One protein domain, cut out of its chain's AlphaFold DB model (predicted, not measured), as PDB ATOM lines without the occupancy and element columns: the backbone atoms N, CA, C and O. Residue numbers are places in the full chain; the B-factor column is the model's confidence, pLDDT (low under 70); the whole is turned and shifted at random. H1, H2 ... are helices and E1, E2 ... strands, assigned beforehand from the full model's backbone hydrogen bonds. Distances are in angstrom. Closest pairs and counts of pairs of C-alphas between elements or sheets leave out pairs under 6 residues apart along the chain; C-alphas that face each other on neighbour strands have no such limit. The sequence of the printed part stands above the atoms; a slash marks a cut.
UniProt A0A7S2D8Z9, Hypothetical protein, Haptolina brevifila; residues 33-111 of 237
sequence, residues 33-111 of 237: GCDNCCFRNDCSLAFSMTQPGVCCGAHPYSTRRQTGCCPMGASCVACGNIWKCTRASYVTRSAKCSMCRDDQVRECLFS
ATOM      1  N   GLY A  33     -39.878 -34.417 -26.856       89.69
ATOM      2  CA  GLY A  33     -38.529 -33.887 -26.656       89.69
ATOM      3  C   GLY A  33     -37.854 -33.475 -27.964       89.69
ATOM      4  O   GLY A  33     -37.122 -32.485 -27.990       89.69
ATOM      5  N   CYS A  34     -38.131 -34.178 -29.061       90.56
ATOM      6  CA  CYS A  34     -37.562 -33.855 -30.362       90.56
ATOM      7  C   CYS A  34     -38.054 -32.503 -30.886       90.56
ATOM      8  O   CYS A  34     -37.254 -31.686 -31.341       90.56
ATOM      9  N   ASP A  35     -39.350 -32.224 -30.743       91.12
ATOM     10  CA  ASP A  35     -39.912 -30.935 -31.143       91.12
ATOM     11  C   ASP A  35     -39.320 -29.788 -30.318       91.12
ATOM     12  O   ASP A  35     -38.918 -28.763 -30.870       91.12
ATOM     13  N   ASN A  36     -39.161 -29.969 -29.005       92.94
ATOM     14  CA  ASN A  36     -38.502 -28.963 -28.170       92.94
ATOM     15  C   ASN A  36     -37.040 -28.728 -28.582       92.94
ATOM     16  O   ASN A  36     -36.613 -27.578 -28.660       92.94
ATOM     17  N   CYS A  37     -36.294 -29.778 -28.919       94.50
ATOM     18  CA  CYS A  37     -34.930 -29.639 -29.428       94.50
ATOM     19  C   CYS A  37     -34.892 -28.874 -30.755       94.50
ATOM     20  O   CYS A  37     -34.117 -27.933 -30.894       94.50
ATOM     21  N   CYS A  38     -35.764 -29.215 -31.705       93.62
ATOM     22  CA  CYS A  38     -35.773 -28.584 -33.021       93.62
ATOM     23  C   CYS A  38     -36.291 -27.139 -33.031       93.62
ATOM     24  O   CYS A  38     -35.806 -26.334 -33.822       93.62
ATOM     25  N   PHE A  39     -37.265 -26.792 -32.183       93.69
ATOM     26  CA  PHE A  39     -37.873 -25.454 -32.179       93.69
ATOM     27  C   PHE A  39     -37.322 -24.526 -31.095       93.69
ATOM     28  O   PHE A  39     -37.351 -23.310 -31.267       93.69
ATOM     29  N   ARG A  40     -36.840 -25.072 -29.972       94.81
ATOM     30  CA  ARG A  40     -36.356 -24.293 -28.816       94.81
ATOM     31  C   ARG A  40     -34.857 -24.440 -28.564       94.81
ATOM     32  O   ARG A  40     -34.358 -23.808 -27.639       94.81
ATOM     33  N   ASN A  41     -34.148 -25.239 -29.366       92.75
ATOM     34  CA  ASN A  41     -32.725 -25.557 -29.195       92.75
ATOM     35  C   ASN A  41     -32.378 -26.225 -27.846       92.75
ATOM     36  O   ASN A  41     -31.216 -26.218 -27.442       92.75
ATOM     37  N   ASP A  42     -33.352 -26.828 -27.153       94.50
ATOM     38  CA  ASP A  42     -33.112 -27.595 -25.925       94.50
ATOM     39  C   ASP A  42     -33.070 -29.096 -26.229       94.50
ATOM     40  O   ASP A  42     -34.094 -29.782 -26.281       94.50
ATOM     41  N   CYS A  43     -31.862 -29.600 -26.477       91.75
ATOM     42  CA  CYS A  43     -31.642 -30.976 -26.908       91.75
ATOM     43  C   CYS A  43     -31.220 -31.935 -25.789       91.75
ATOM     44  O   CYS A  43     -30.830 -33.074 -26.063       91.75
ATOM     45  N   SER A  44     -31.321 -31.493 -24.533       93.62
ATOM     46  CA  SER A  44     -30.930 -32.267 -23.350       93.62
ATOM     47  C   SER A  44     -31.727 -33.570 -23.190       93.62
ATOM     48  O   SER A  44     -31.170 -34.571 -22.743       93.62
ATOM     49  N   LEU A  45     -32.994 -33.580 -23.626       88.00
ATOM     50  CA  LEU A  45     -33.941 -34.705 -23.517       88.00
ATOM     51  C   LEU A  45     -34.618 -35.041 -24.864       88.00
ATOM     52  O   LEU A  45     -35.790 -35.418 -24.917       88.00
ATOM     53  N   ALA A  46     -33.911 -34.827 -25.979       81.31
ATOM     54  CA  ALA A  46     -34.510 -34.857 -27.317       81.31
ATOM     55  C   ALA A  46     -34.820 -36.264 -27.841       81.31
ATOM     56  O   ALA A  46     -35.862 -36.493 -28.461       81.31
ATOM     57  N   PHE A  47     -33.893 -37.205 -27.637       80.00
ATOM     58  CA  PHE A  47     -33.991 -38.544 -28.217       80.00
ATOM     59  C   PHE A  47     -34.896 -39.447 -27.376       80.00
ATOM     60  O   PHE A  47     -35.781 -40.124 -27.895       80.00
ATOM     61  N   SER A  48     -34.723 -39.391 -26.060       80.19
ATOM     62  CA  SER A  48     -35.629 -39.990 -25.088       80.19
ATOM     63  C   SER A  48     -35.695 -39.086 -23.860       80.19
ATOM     64  O   SER A  48     -34.826 -38.233 -23.678       80.19
ATOM     65  N   MET A  49     -36.672 -39.304 -22.971       78.75
ATOM     66  CA  MET A  49     -36.792 -38.560 -21.704       78.75
ATOM     67  C   MET A  49     -35.541 -38.634 -20.804       78.75
ATOM     68  O   MET A  49     -35.526 -38.030 -19.738       78.75
ATOM     69  N   THR A  50     -34.517 -39.398 -21.188       86.06
ATOM     70  CA  THR A  50     -33.271 -39.575 -20.442       86.06
ATOM     71  C   THR A  50     -32.013 -39.395 -21.290       86.06
ATOM     72  O   THR A  50     -30.916 -39.458 -20.736       86.06
ATOM     73  N   GLN A  51     -32.126 -39.196 -22.609       89.62
ATOM     74  CA  GLN A  51     -30.967 -39.146 -23.502       89.62
ATOM     75  C   GLN A  51     -30.930 -37.864 -24.340       89.62
ATOM     76  O   GLN A  51     -31.910 -37.553 -25.034       89.62
ATOM     77  N   PRO A  52     -29.779 -37.162 -24.346       93.56
ATOM     78  CA  PRO A  52     -29.587 -36.017 -25.211       93.56
ATOM     79  C   PRO A  52     -29.553 -36.455 -26.672       93.56
ATOM     80  O   PRO A  52     -29.107 -37.555 -27.023       93.56
ATOM     81  N   GLY A  53     -30.023 -35.568 -27.538       93.38
ATOM     82  CA  GLY A  53     -30.069 -35.808 -28.971       93.38
ATOM     83  C   GLY A  53     -29.605 -34.612 -29.782       93.38
ATOM     84  O   GLY A  53     -29.107 -33.622 -29.255       93.38
ATOM     85  N   VAL A  54     -29.775 -34.727 -31.088       94.06
ATOM     86  CA  VAL A  54     -29.534 -33.678 -32.069       94.06
ATOM     87  C   VAL A  54     -30.753 -33.568 -32.972       94.06
ATOM     88  O   VAL A  54     -31.326 -34.583 -33.377       94.06
ATOM     89  N   CYS A  55     -31.161 -32.335 -33.272       95.44
ATOM     90  CA  CYS A  55     -32.229 -32.076 -34.227       95.44
ATOM     91  C   CYS A  55     -31.713 -32.302 -35.654       95.44
ATOM     92  O   CYS A  55     -30.743 -31.677 -36.077       95.44
ATOM     93  N   CYS A  56     -32.394 -33.160 -36.409       94.44
ATOM     94  CA  CYS A  56     -32.120 -33.411 -37.825       94.44
ATOM     95  C   CYS A  56     -32.799 -32.397 -38.759       94.44
ATOM     96  O   CYS A  56     -32.538 -32.378 -39.960       94.44
ATOM     97  N   GLY A  57     -33.686 -31.567 -38.209       93.12
ATOM     98  CA  GLY A  57     -34.492 -30.604 -38.944       93.12
ATOM     99  C   GLY A  57     -35.779 -31.202 -39.512       93.12
ATOM    100  O   GLY A  57     -36.133 -32.363 -39.277       93.12
ATOM    101  N   ALA A  58     -36.507 -30.369 -40.257       91.44
ATOM    102  CA  ALA A  58     -37.709 -30.787 -40.963       91.44
ATOM    103  C   ALA A  58     -37.337 -31.660 -42.166       91.44
ATOM    104  O   ALA A  58     -36.437 -31.330 -42.940       91.44
ATOM    105  N   HIS A  59     -38.041 -32.778 -42.335       90.44
ATOM    106  CA  HIS A  59     -37.783 -33.693 -43.437       90.44
ATOM    107  C   HIS A  59     -38.049 -33.014 -44.800       90.44
ATOM    108  O   HIS A  59     -39.185 -32.593 -45.045       90.44
ATOM    109  N   PRO A  60     -37.067 -32.950 -45.721       85.31
ATOM    110  CA  PRO A  60     -37.163 -32.139 -46.941       85.31
ATOM    111  C   PRO A  60     -38.254 -32.614 -47.909       85.31
ATOM    112  O   PRO A  60     -38.827 -31.816 -48.642       85.31
ATOM    113  N   TYR A  61     -38.562 -33.913 -47.898       83.94
ATOM    114  CA  TYR A  61     -39.556 -34.521 -48.791       83.94
ATOM    115  C   TYR A  61     -40.897 -34.830 -48.114       83.94
ATOM    116  O   TYR A  61     -41.826 -35.282 -48.779       83.94
ATOM    117  N   SER A  62     -41.019 -34.600 -46.800       84.75
ATOM    118  CA  SER A  62     -42.250 -34.938 -46.084       84.75
ATOM    119  C   SER A  62     -43.237 -33.782 -46.175       84.75
ATOM    120  O   SER A  62     -42.980 -32.686 -45.679       84.75
ATOM    121  N   THR A  63     -44.422 -34.040 -46.725       80.94
ATOM    122  CA  THR A  63     -45.529 -33.068 -46.739       80.94
ATOM    123  C   THR A  63     -46.020 -32.720 -45.334       80.94
ATOM    124  O   THR A  63     -46.585 -31.651 -45.124       80.94
ATOM    125  N   ARG A  64     -45.766 -33.592 -44.349       80.88
ATOM    126  CA  ARG A  64     -46.164 -33.406 -42.948       80.88
ATOM    127  C   ARG A  64     -45.144 -32.630 -42.115       80.88
ATOM    128  O   ARG A  64     -45.367 -32.482 -40.919       80.88
ATOM    129  N   ARG A  65     -44.038 -32.163 -42.719       81.31
ATOM    130  CA  ARG A  65     -42.945 -31.440 -42.038       81.31
ATOM    131  C   ARG A  65     -42.493 -32.121 -40.742       81.31
ATOM    132  O   ARG A  65     -42.208 -31.452 -39.755       81.31
ATOM    133  N   GLN A  66     -42.441 -33.452 -40.742       87.25
ATOM    134  CA  GLN A  66     -41.995 -34.186 -39.565       87.25
ATOM    135  C   GLN A  66     -40.525 -33.868 -39.290       87.25
ATOM    136  O   GLN A  66     -39.654 -34.019 -40.155       87.25
ATOM    137  N   THR A  67     -40.283 -33.379 -38.086       91.19
ATOM    138  CA  THR A  67     -38.975 -33.196 -37.467       91.19
ATOM    139  C   THR A  67     -38.444 -34.557 -37.026       91.19
ATOM    140  O   THR A  67     -39.194 -35.425 -36.577       91.19
ATOM    141  N   GLY A  68     -37.147 -34.780 -37.221       91.50
ATOM    142  CA  GLY A  68     -36.458 -35.975 -36.734       91.50
ATOM    143  C   GLY A  68     -35.390 -35.605 -35.724       91.50
ATOM    144  O   GLY A  68     -34.787 -34.538 -35.831       91.50
ATOM    145  N   CYS A  69     -35.127 -36.502 -34.778       93.56
ATOM    146  CA  CYS A  69     -34.018 -36.362 -33.846       93.56
ATOM    147  C   CYS A  69     -33.250 -37.668 -33.729       93.56
ATOM    148  O   CYS A  69     -33.836 -38.751 -33.723       93.56
ATOM    149  N   CYS A  70     -31.935 -37.542 -33.604       94.12
ATOM    150  CA  CYS A  70     -31.020 -38.656 -33.416       94.12
ATOM    151  C   CYS A  70     -30.302 -38.533 -32.072       94.12
ATOM    152  O   CYS A  70     -30.226 -37.432 -31.527       94.12
ATOM    153  N   PRO A  71     -29.786 -39.635 -31.503       93.06
ATOM    154  CA  PRO A  71     -29.000 -39.552 -30.282       93.06
ATOM    155  C   PRO A  71     -27.727 -38.738 -30.534       93.06
ATOM    156  O   PRO A  71     -27.230 -38.658 -31.661       93.06
ATOM    157  N   MET A  72     -27.193 -38.124 -29.483       91.56
ATOM    158  CA  MET A  72     -25.983 -37.315 -29.595       91.56
ATOM    159  C   MET A  72     -24.813 -38.155 -30.151       91.56
ATOM    160  O   MET A  72     -24.581 -39.279 -29.709       91.56
ATOM    161  N   GLY A  73     -24.102 -37.628 -31.153       89.88
ATOM    162  CA  GLY A  73     -23.029 -38.347 -31.856       89.88
ATOM    163  C   GLY A  73     -23.489 -39.254 -33.005       89.88
ATOM    164  O   GLY A  73     -22.649 -39.868 -33.659       89.88
ATOM    165  N   ALA A  74     -24.794 -39.332 -33.282       93.50
ATOM    166  CA  ALA A  74     -25.311 -39.948 -34.498       93.50
ATOM    167  C   ALA A  74     -25.557 -38.906 -35.599       93.50
ATOM    168  O   ALA A  74     -25.935 -37.766 -35.333       93.50
ATOM    169  N   SER A  75     -25.391 -39.334 -36.846       94.00
ATOM    170  CA  SER A  75     -25.755 -38.575 -38.036       94.00
ATOM    171  C   SER A  75     -27.184 -38.883 -38.464       94.00
ATOM    172  O   SER A  75     -27.640 -40.032 -38.426       94.00
ATOM    173  N   CYS A  76     -27.870 -37.842 -38.918       94.44
ATOM    174  CA  CYS A  76     -29.224 -37.914 -39.434       94.44
ATOM    175  C   CYS A  76     -29.227 -38.260 -40.924       94.44
ATOM    176  O   CYS A  76     -28.577 -37.594 -41.730       94.44
ATOM    177  N   VAL A  77     -30.002 -39.269 -41.308       94.56
ATOM    178  CA  VAL A  77     -30.176 -39.694 -42.698       94.56
ATOM    179  C   VAL A  77     -31.641 -39.542 -43.080       94.56
ATOM    180  O   VAL A  77     -32.501 -40.267 -42.580       94.56
ATOM    181  N   ALA A  78     -31.930 -38.594 -43.972       93.62
ATOM    182  CA  ALA A  78     -33.263 -38.427 -44.542       93.62
ATOM    183  C   ALA A  78     -33.514 -39.523 -45.587       93.62
ATOM    184  O   ALA A  78     -32.847 -39.548 -46.631       93.62
ATOM    185  N   CYS A  79     -34.449 -40.426 -45.291       92.50
ATOM    186  CA  CYS A  79     -34.968 -41.404 -46.246       92.50
ATOM    187  C   CYS A  79     -36.189 -40.829 -46.989       92.50
ATOM    188  O   CYS A  79     -36.335 -39.615 -47.074       92.50
ATOM    189  N   GLY A  80     -37.036 -41.660 -47.604       89.69
ATOM    190  CA  GLY A  80     -38.225 -41.192 -48.325       89.69
ATOM    191  C   GLY A  80     -39.148 -40.315 -47.471       89.69
ATOM    192  O   GLY A  80     -39.367 -39.152 -47.806       89.69
ATOM    193  N   ASN A  81     -39.658 -40.846 -46.356       88.06
ATOM    194  CA  ASN A  81     -40.580 -40.131 -45.458       88.06
ATOM    195  C   ASN A  81     -40.183 -40.188 -43.974       88.06
ATOM    196  O   ASN A  81     -40.941 -39.726 -43.120       88.06
ATOM    197  N   ILE A  82     -39.031 -40.773 -43.655       89.44
ATOM    198  CA  ILE A  82     -38.582 -41.063 -42.289       89.44
ATOM    199  C   ILE A  82     -37.122 -40.638 -42.123       89.44
ATOM    200  O   ILE A  82     -36.295 -40.809 -43.020       89.44
ATOM    201  N   TRP A  83     -36.793 -40.147 -40.930       91.81
ATOM    202  CA  TRP A  83     -35.415 -39.983 -40.483       91.81
ATOM    203  C   TRP A  83     -34.863 -41.289 -39.916       91.81
ATOM    204  O   TRP A  83     -35.456 -41.888 -39.020       91.81
ATOM    205  N   LYS A  84     -33.702 -41.718 -40.412       93.19
ATOM    206  CA  LYS A  84     -32.911 -42.798 -39.815       93.19
ATOM    207  C   LYS A  84     -31.653 -42.218 -39.177       93.19
ATOM    208  O   LYS A  84     -31.085 -41.249 -39.675       93.19
ATOM    209  N   CYS A  85     -31.210 -42.827 -38.087       93.44
ATOM    210  CA  CYS A  85     -30.009 -42.418 -37.371       93.44
ATOM    211  C   CYS A  85     -28.900 -43.442 -37.588       93.44
ATOM    212  O   CYS A  85     -29.145 -44.646 -37.524       93.44
ATOM    213  N   THR A  86     -27.676 -42.972 -37.804       94.00
ATOM    214  CA  THR A  86     -26.486 -43.827 -37.888       94.00
ATOM    215  C   THR A  86     -25.389 -43.293 -36.988       94.00
ATOM    216  O   THR A  86     -25.248 -42.088 -36.826       94.00
ATOM    217  N   ARG A  87     -24.584 -44.179 -36.400       92.81
ATOM    218  CA  ARG A  87     -23.431 -43.783 -35.572       92.81
ATOM    219  C   ARG A  87     -22.232 -43.299 -36.390       92.81
ATOM    220  O   ARG A  87     -21.249 -42.855 -35.810       92.81
ATOM    221  N   ALA A  88     -22.280 -43.404 -37.718       91.00
ATOM    222  CA  ALA A  88     -21.207 -42.913 -38.571       91.00
ATOM    223  C   ALA A  88     -21.165 -41.376 -38.546       91.00
ATOM    224  O   ALA A  88     -22.189 -40.728 -38.764       91.00
ATOM    225  N   SER A  89     -19.986 -40.792 -38.323       87.62
ATOM    226  CA  SER A  89     -19.766 -39.336 -38.388       87.62
ATOM    227  C   SER A  89     -19.906 -38.777 -39.807       87.62
ATOM    228  O   SER A  89     -20.184 -37.596 -39.989       87.62
ATOM    229  N   TYR A  90     -19.733 -39.635 -40.812       89.19
ATOM    230  CA  TYR A  90     -19.904 -39.315 -42.218       89.19
ATOM    231  C   TYR A  90     -20.706 -40.417 -42.907       89.19
ATOM    232  O   TYR A  90     -20.404 -41.603 -42.769       89.19
ATOM    233  N   VAL A  91     -21.732 -40.026 -43.662       92.44
ATOM    234  CA  VAL A  91     -22.607 -40.955 -44.384       92.44
ATOM    235  C   VAL A  91     -22.358 -40.791 -45.873       92.44
ATOM    236  O   VAL A  91     -22.718 -39.778 -46.469       92.44
ATOM    237  N   THR A  92     -21.742 -41.800 -46.489       92.25
ATOM    238  CA  THR A  92     -21.567 -41.827 -47.945       92.25
ATOM    239  C   THR A  92     -22.921 -41.973 -48.641       92.25
ATOM    240  O   THR A  92     -23.883 -42.513 -48.085       92.25
ATOM    241  N   ARG A  93     -23.001 -41.542 -49.904       88.38
ATOM    242  CA  ARG A  93     -24.214 -41.701 -50.721       88.38
ATOM    243  C   ARG A  93     -24.659 -43.166 -50.810       88.38
ATOM    244  O   ARG A  93     -25.844 -43.455 -50.671       88.38
ATOM    245  N   SER A  94     -23.711 -44.088 -50.964       88.00
ATOM    246  CA  SER A  94     -23.972 -45.531 -51.002       88.00
ATOM    247  C   SER A  94     -24.537 -46.043 -49.674       88.00
ATOM    248  O   SER A  94     -25.529 -46.774 -49.667       88.00
ATOM    249  N   ALA A  95     -23.976 -45.595 -48.543       89.88
ATOM    250  CA  ALA A  95     -24.475 -45.940 -47.215       89.88
ATOM    251  C   ALA A  95     -25.910 -45.428 -47.004       89.88
ATOM    252  O   ALA A  95     -26.768 -46.201 -46.578       89.88
ATOM    253  N   LYS A  96     -26.210 -44.182 -47.401       91.81
ATOM    254  CA  LYS A  96     -27.574 -43.619 -47.378       91.81
ATOM    255  C   LYS A  96     -28.561 -44.500 -48.151       91.81
ATOM    256  O   LYS A  96     -29.623 -44.827 -47.627       91.81
ATOM    257  N   CYS A  97     -28.197 -44.952 -49.350       91.25
ATOM    258  CA  CYS A  97     -29.058 -45.826 -50.152       91.25
ATOM    259  C   CYS A  97     -29.265 -47.211 -49.527       91.25
ATOM    260  O   CYS A  97     -30.376 -47.733 -49.573       91.25
ATOM    261  N   SER A  98     -28.235 -47.781 -48.894       90.62
ATOM    262  CA  SER A  98     -28.362 -49.057 -48.178       90.62
ATOM    263  C   SER A  98     -29.254 -48.946 -46.933       90.62
ATOM    264  O   SER A  98     -30.106 -49.801 -46.705       90.62
ATOM    265  N   MET A  99     -29.133 -47.854 -46.169       91.94
ATOM    266  CA  MET A  99     -29.935 -47.606 -44.967       91.94
ATOM    267  C   MET A  99     -31.395 -47.309 -45.313       91.94
ATOM    268  O   MET A  99     -32.304 -47.746 -44.608       91.94
ATOM    269  N   CYS A 100     -31.638 -46.586 -46.406       92.88
ATOM    270  CA  CYS A 100     -32.969 -46.227 -46.891       92.88
ATOM    271  C   CYS A 100     -33.524 -47.233 -47.911       92.88
ATOM    272  O   CYS A 100     -34.363 -46.866 -48.729       92.88
ATOM    273  N   ARG A 101     -33.072 -48.495 -47.892       88.25
ATOM    274  CA  ARG A 101     -33.473 -49.503 -48.885       88.25
ATOM    275  C   ARG A 101     -34.990 -49.709 -48.960       88.25
ATOM    276  O   ARG A 101     -35.510 -49.856 -50.062       88.25
ATOM    277  N   ASP A 102     -35.677 -49.673 -47.818       86.44
ATOM    278  CA  ASP A 102     -37.139 -49.833 -47.739       86.44
ATOM    279  C   ASP A 102     -37.916 -48.555 -48.093       86.44
ATOM    280  O   ASP A 102     -39.109 -48.616 -48.369       86.44
ATOM    281  N   ASP A 103     -37.253 -47.396 -48.070       86.75
ATOM    282  CA  ASP A 103     -37.870 -46.084 -48.284       86.75
ATOM    283  C   ASP A 103     -36.942 -45.230 -49.159       86.75
ATOM    284  O   ASP A 103     -36.272 -44.298 -48.699       86.75
ATOM    285  N   GLN A 104     -36.814 -45.664 -50.418       83.62
ATOM    286  CA  GLN A 104     -35.778 -45.201 -51.337       83.62
ATOM    287  C   GLN A 104     -35.879 -43.702 -51.624       83.62
ATOM    288  O   GLN A 104     -36.905 -43.179 -52.056       83.62
ATOM    289  N   VAL A 105     -34.748 -43.016 -51.466       86.00
ATOM    290  CA  VAL A 105     -34.600 -41.607 -51.842       86.00
ATOM    291  C   VAL A 105     -34.407 -41.515 -53.353       86.00
ATOM    292  O   VAL A 105     -33.696 -42.335 -53.933       86.00
ATOM    293  N   ARG A 106     -34.972 -40.489 -54.005       84.56
ATOM    294  CA  ARG A 106     -34.839 -40.268 -55.464       84.56
ATOM    295  C   ARG A 106     -33.390 -40.320 -55.957       84.56
ATOM    296  O   ARG A 106     -33.122 -40.831 -57.037       84.56
ATOM    297  N   GLU A 107     -32.453 -39.856 -55.138       85.31
ATOM    298  CA  GLU A 107     -31.011 -39.882 -55.411       85.31
ATOM    299  C   GLU A 107     -30.432 -41.292 -55.595       85.31
ATOM    300  O   GLU A 107     -29.395 -41.428 -56.247       85.31
ATOM    301  N   CYS A 108     -31.073 -42.308 -55.015       86.38
ATOM    302  CA  CYS A 108     -30.659 -43.708 -55.059       86.38
ATOM    303  C   CYS A 108     -31.210 -44.444 -56.286       86.38
ATOM    304  O   CYS A 108     -30.562 -45.364 -56.777       86.38
ATOM    305  N   LEU A 109     -32.351 -44.003 -56.836       82.62
ATOM    306  CA  LEU A 109     -32.940 -44.615 -58.033       82.62
ATOM    307  C   LEU A 109     -32.030 -44.491 -59.264       82.62
ATOM    308  O   LEU A 109     -31.973 -45.401 -60.087       82.62
ATOM    309  N   PHE A 110     -31.266 -43.402 -59.374       74.69
ATOM    310  CA  PHE A 110     -30.378 -43.174 -60.520       74.69
ATOM    311  C   PHE A 110     -29.053 -43.945 -60.451       74.69
ATOM    312  O   PHE A 110     -28.332 -44.000 -61.443       74.69
ATOM    313  N   SER A 111     -28.729 -44.575 -59.317       61.94
ATOM    314  CA  SER A 111     -27.476 -45.328 -59.157       61.94
ATOM    315  C   SER A 111     -27.572 -46.785 -59.635       61.94
ATOM    316  O   SER A 111     -26.577 -47.504 -59.610       61.94
TER     317      SER A 111
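What this domain is: This is residues 33 to 111 of the 237 residues of the protein "Hypothetical protein" of Haptolina brevifila (UniProt A0A7S2D8Z9). Look for a row of small parts along one long axis: two two-stranded hairpins, E1 with E2 and E3 with E4, pack on each other in the middle, H1 packs on the first hairpin at one end, and the short helices H2 and H3 lie at the other end. The 79 printed residues hold three named helices and four named strands in the order H1, E1, E2, E3, E4, H2, H3, and both sheets are antiparallel, ordered E1 - E2 and E3 - E4. The class is mixed, helices and strands, with under half of the residues in named elements. The whole is compact, with a radius of gyration of the C-alphas of 12.8 A, and its C-alphas span 38 by 27 by 16 A.

How they stand to each other: Start at E1, residues 53 to 58, and E2, residues 67 to 71, an antiparallel hairpin at 158 degrees, where N 54 and O 70 are within hydrogen-bond range at 2.8 A. Next find the hairpin of E3, residues 75 to 78, and E4, residues 83 to 86, antiparallel at 147 degrees, with N 77 and O 84 within hydrogen-bond range at 2.8 A. Between the hairpins, the closest C-alphas of E2 and E4 are those of Cys 70 and Cys 85, 5.6 A apart. H1, residues 33 to 40, has 8 pairs of C-alphas within 8 A with E1, the closest being Cys 38 and Cys 55 at 5.1 A. H1 and E4 are apart. H2, residues 93 to 99, comes closest to E3 at the C-alphas of Val 77 and Lys 96, 6.6 A. H3, residues 106 to 109, is close to H2 but not clearly touching it, the closest C-alphas being those of Cys 97 and Cys 108, 5.6 A. Every O i to N i+4 pair is within hydrogen-bond range in H1 and H2; H3 is too short for such a pair.

Where its parts are: Find C-alpha 53 at (-30.069, -35.808, -28.971); from there E1 runs 15.1 A to Ala 58, and E2 covers 13.8 A from Thr 67 to Pro 71. E3, Ser 75 to Ala 78, measures 9.9 A, and E4, Trp 83 to Thr 86, 10.1 A. Go back to C-alpha 33 at (-38.529, -33.887, -26.656), where H1 begins its 10.1 A to Arg 40. H2 runs 10.0 A from Arg 93 to Met 99, and H3 runs 5.4 A from Arg 106 to C-alpha 109 at (-32.940, -44.615, -58.033).

The domain as a whole: The two C-alphas farthest apart are those of Thr 50 and Phe 110, 40.3 A. The printed part has no cut, and the link from H1 to E1, residues 41 to 52, is long. The mean pLDDT of the printed part is 89.3, and residue 111 alone is under 70.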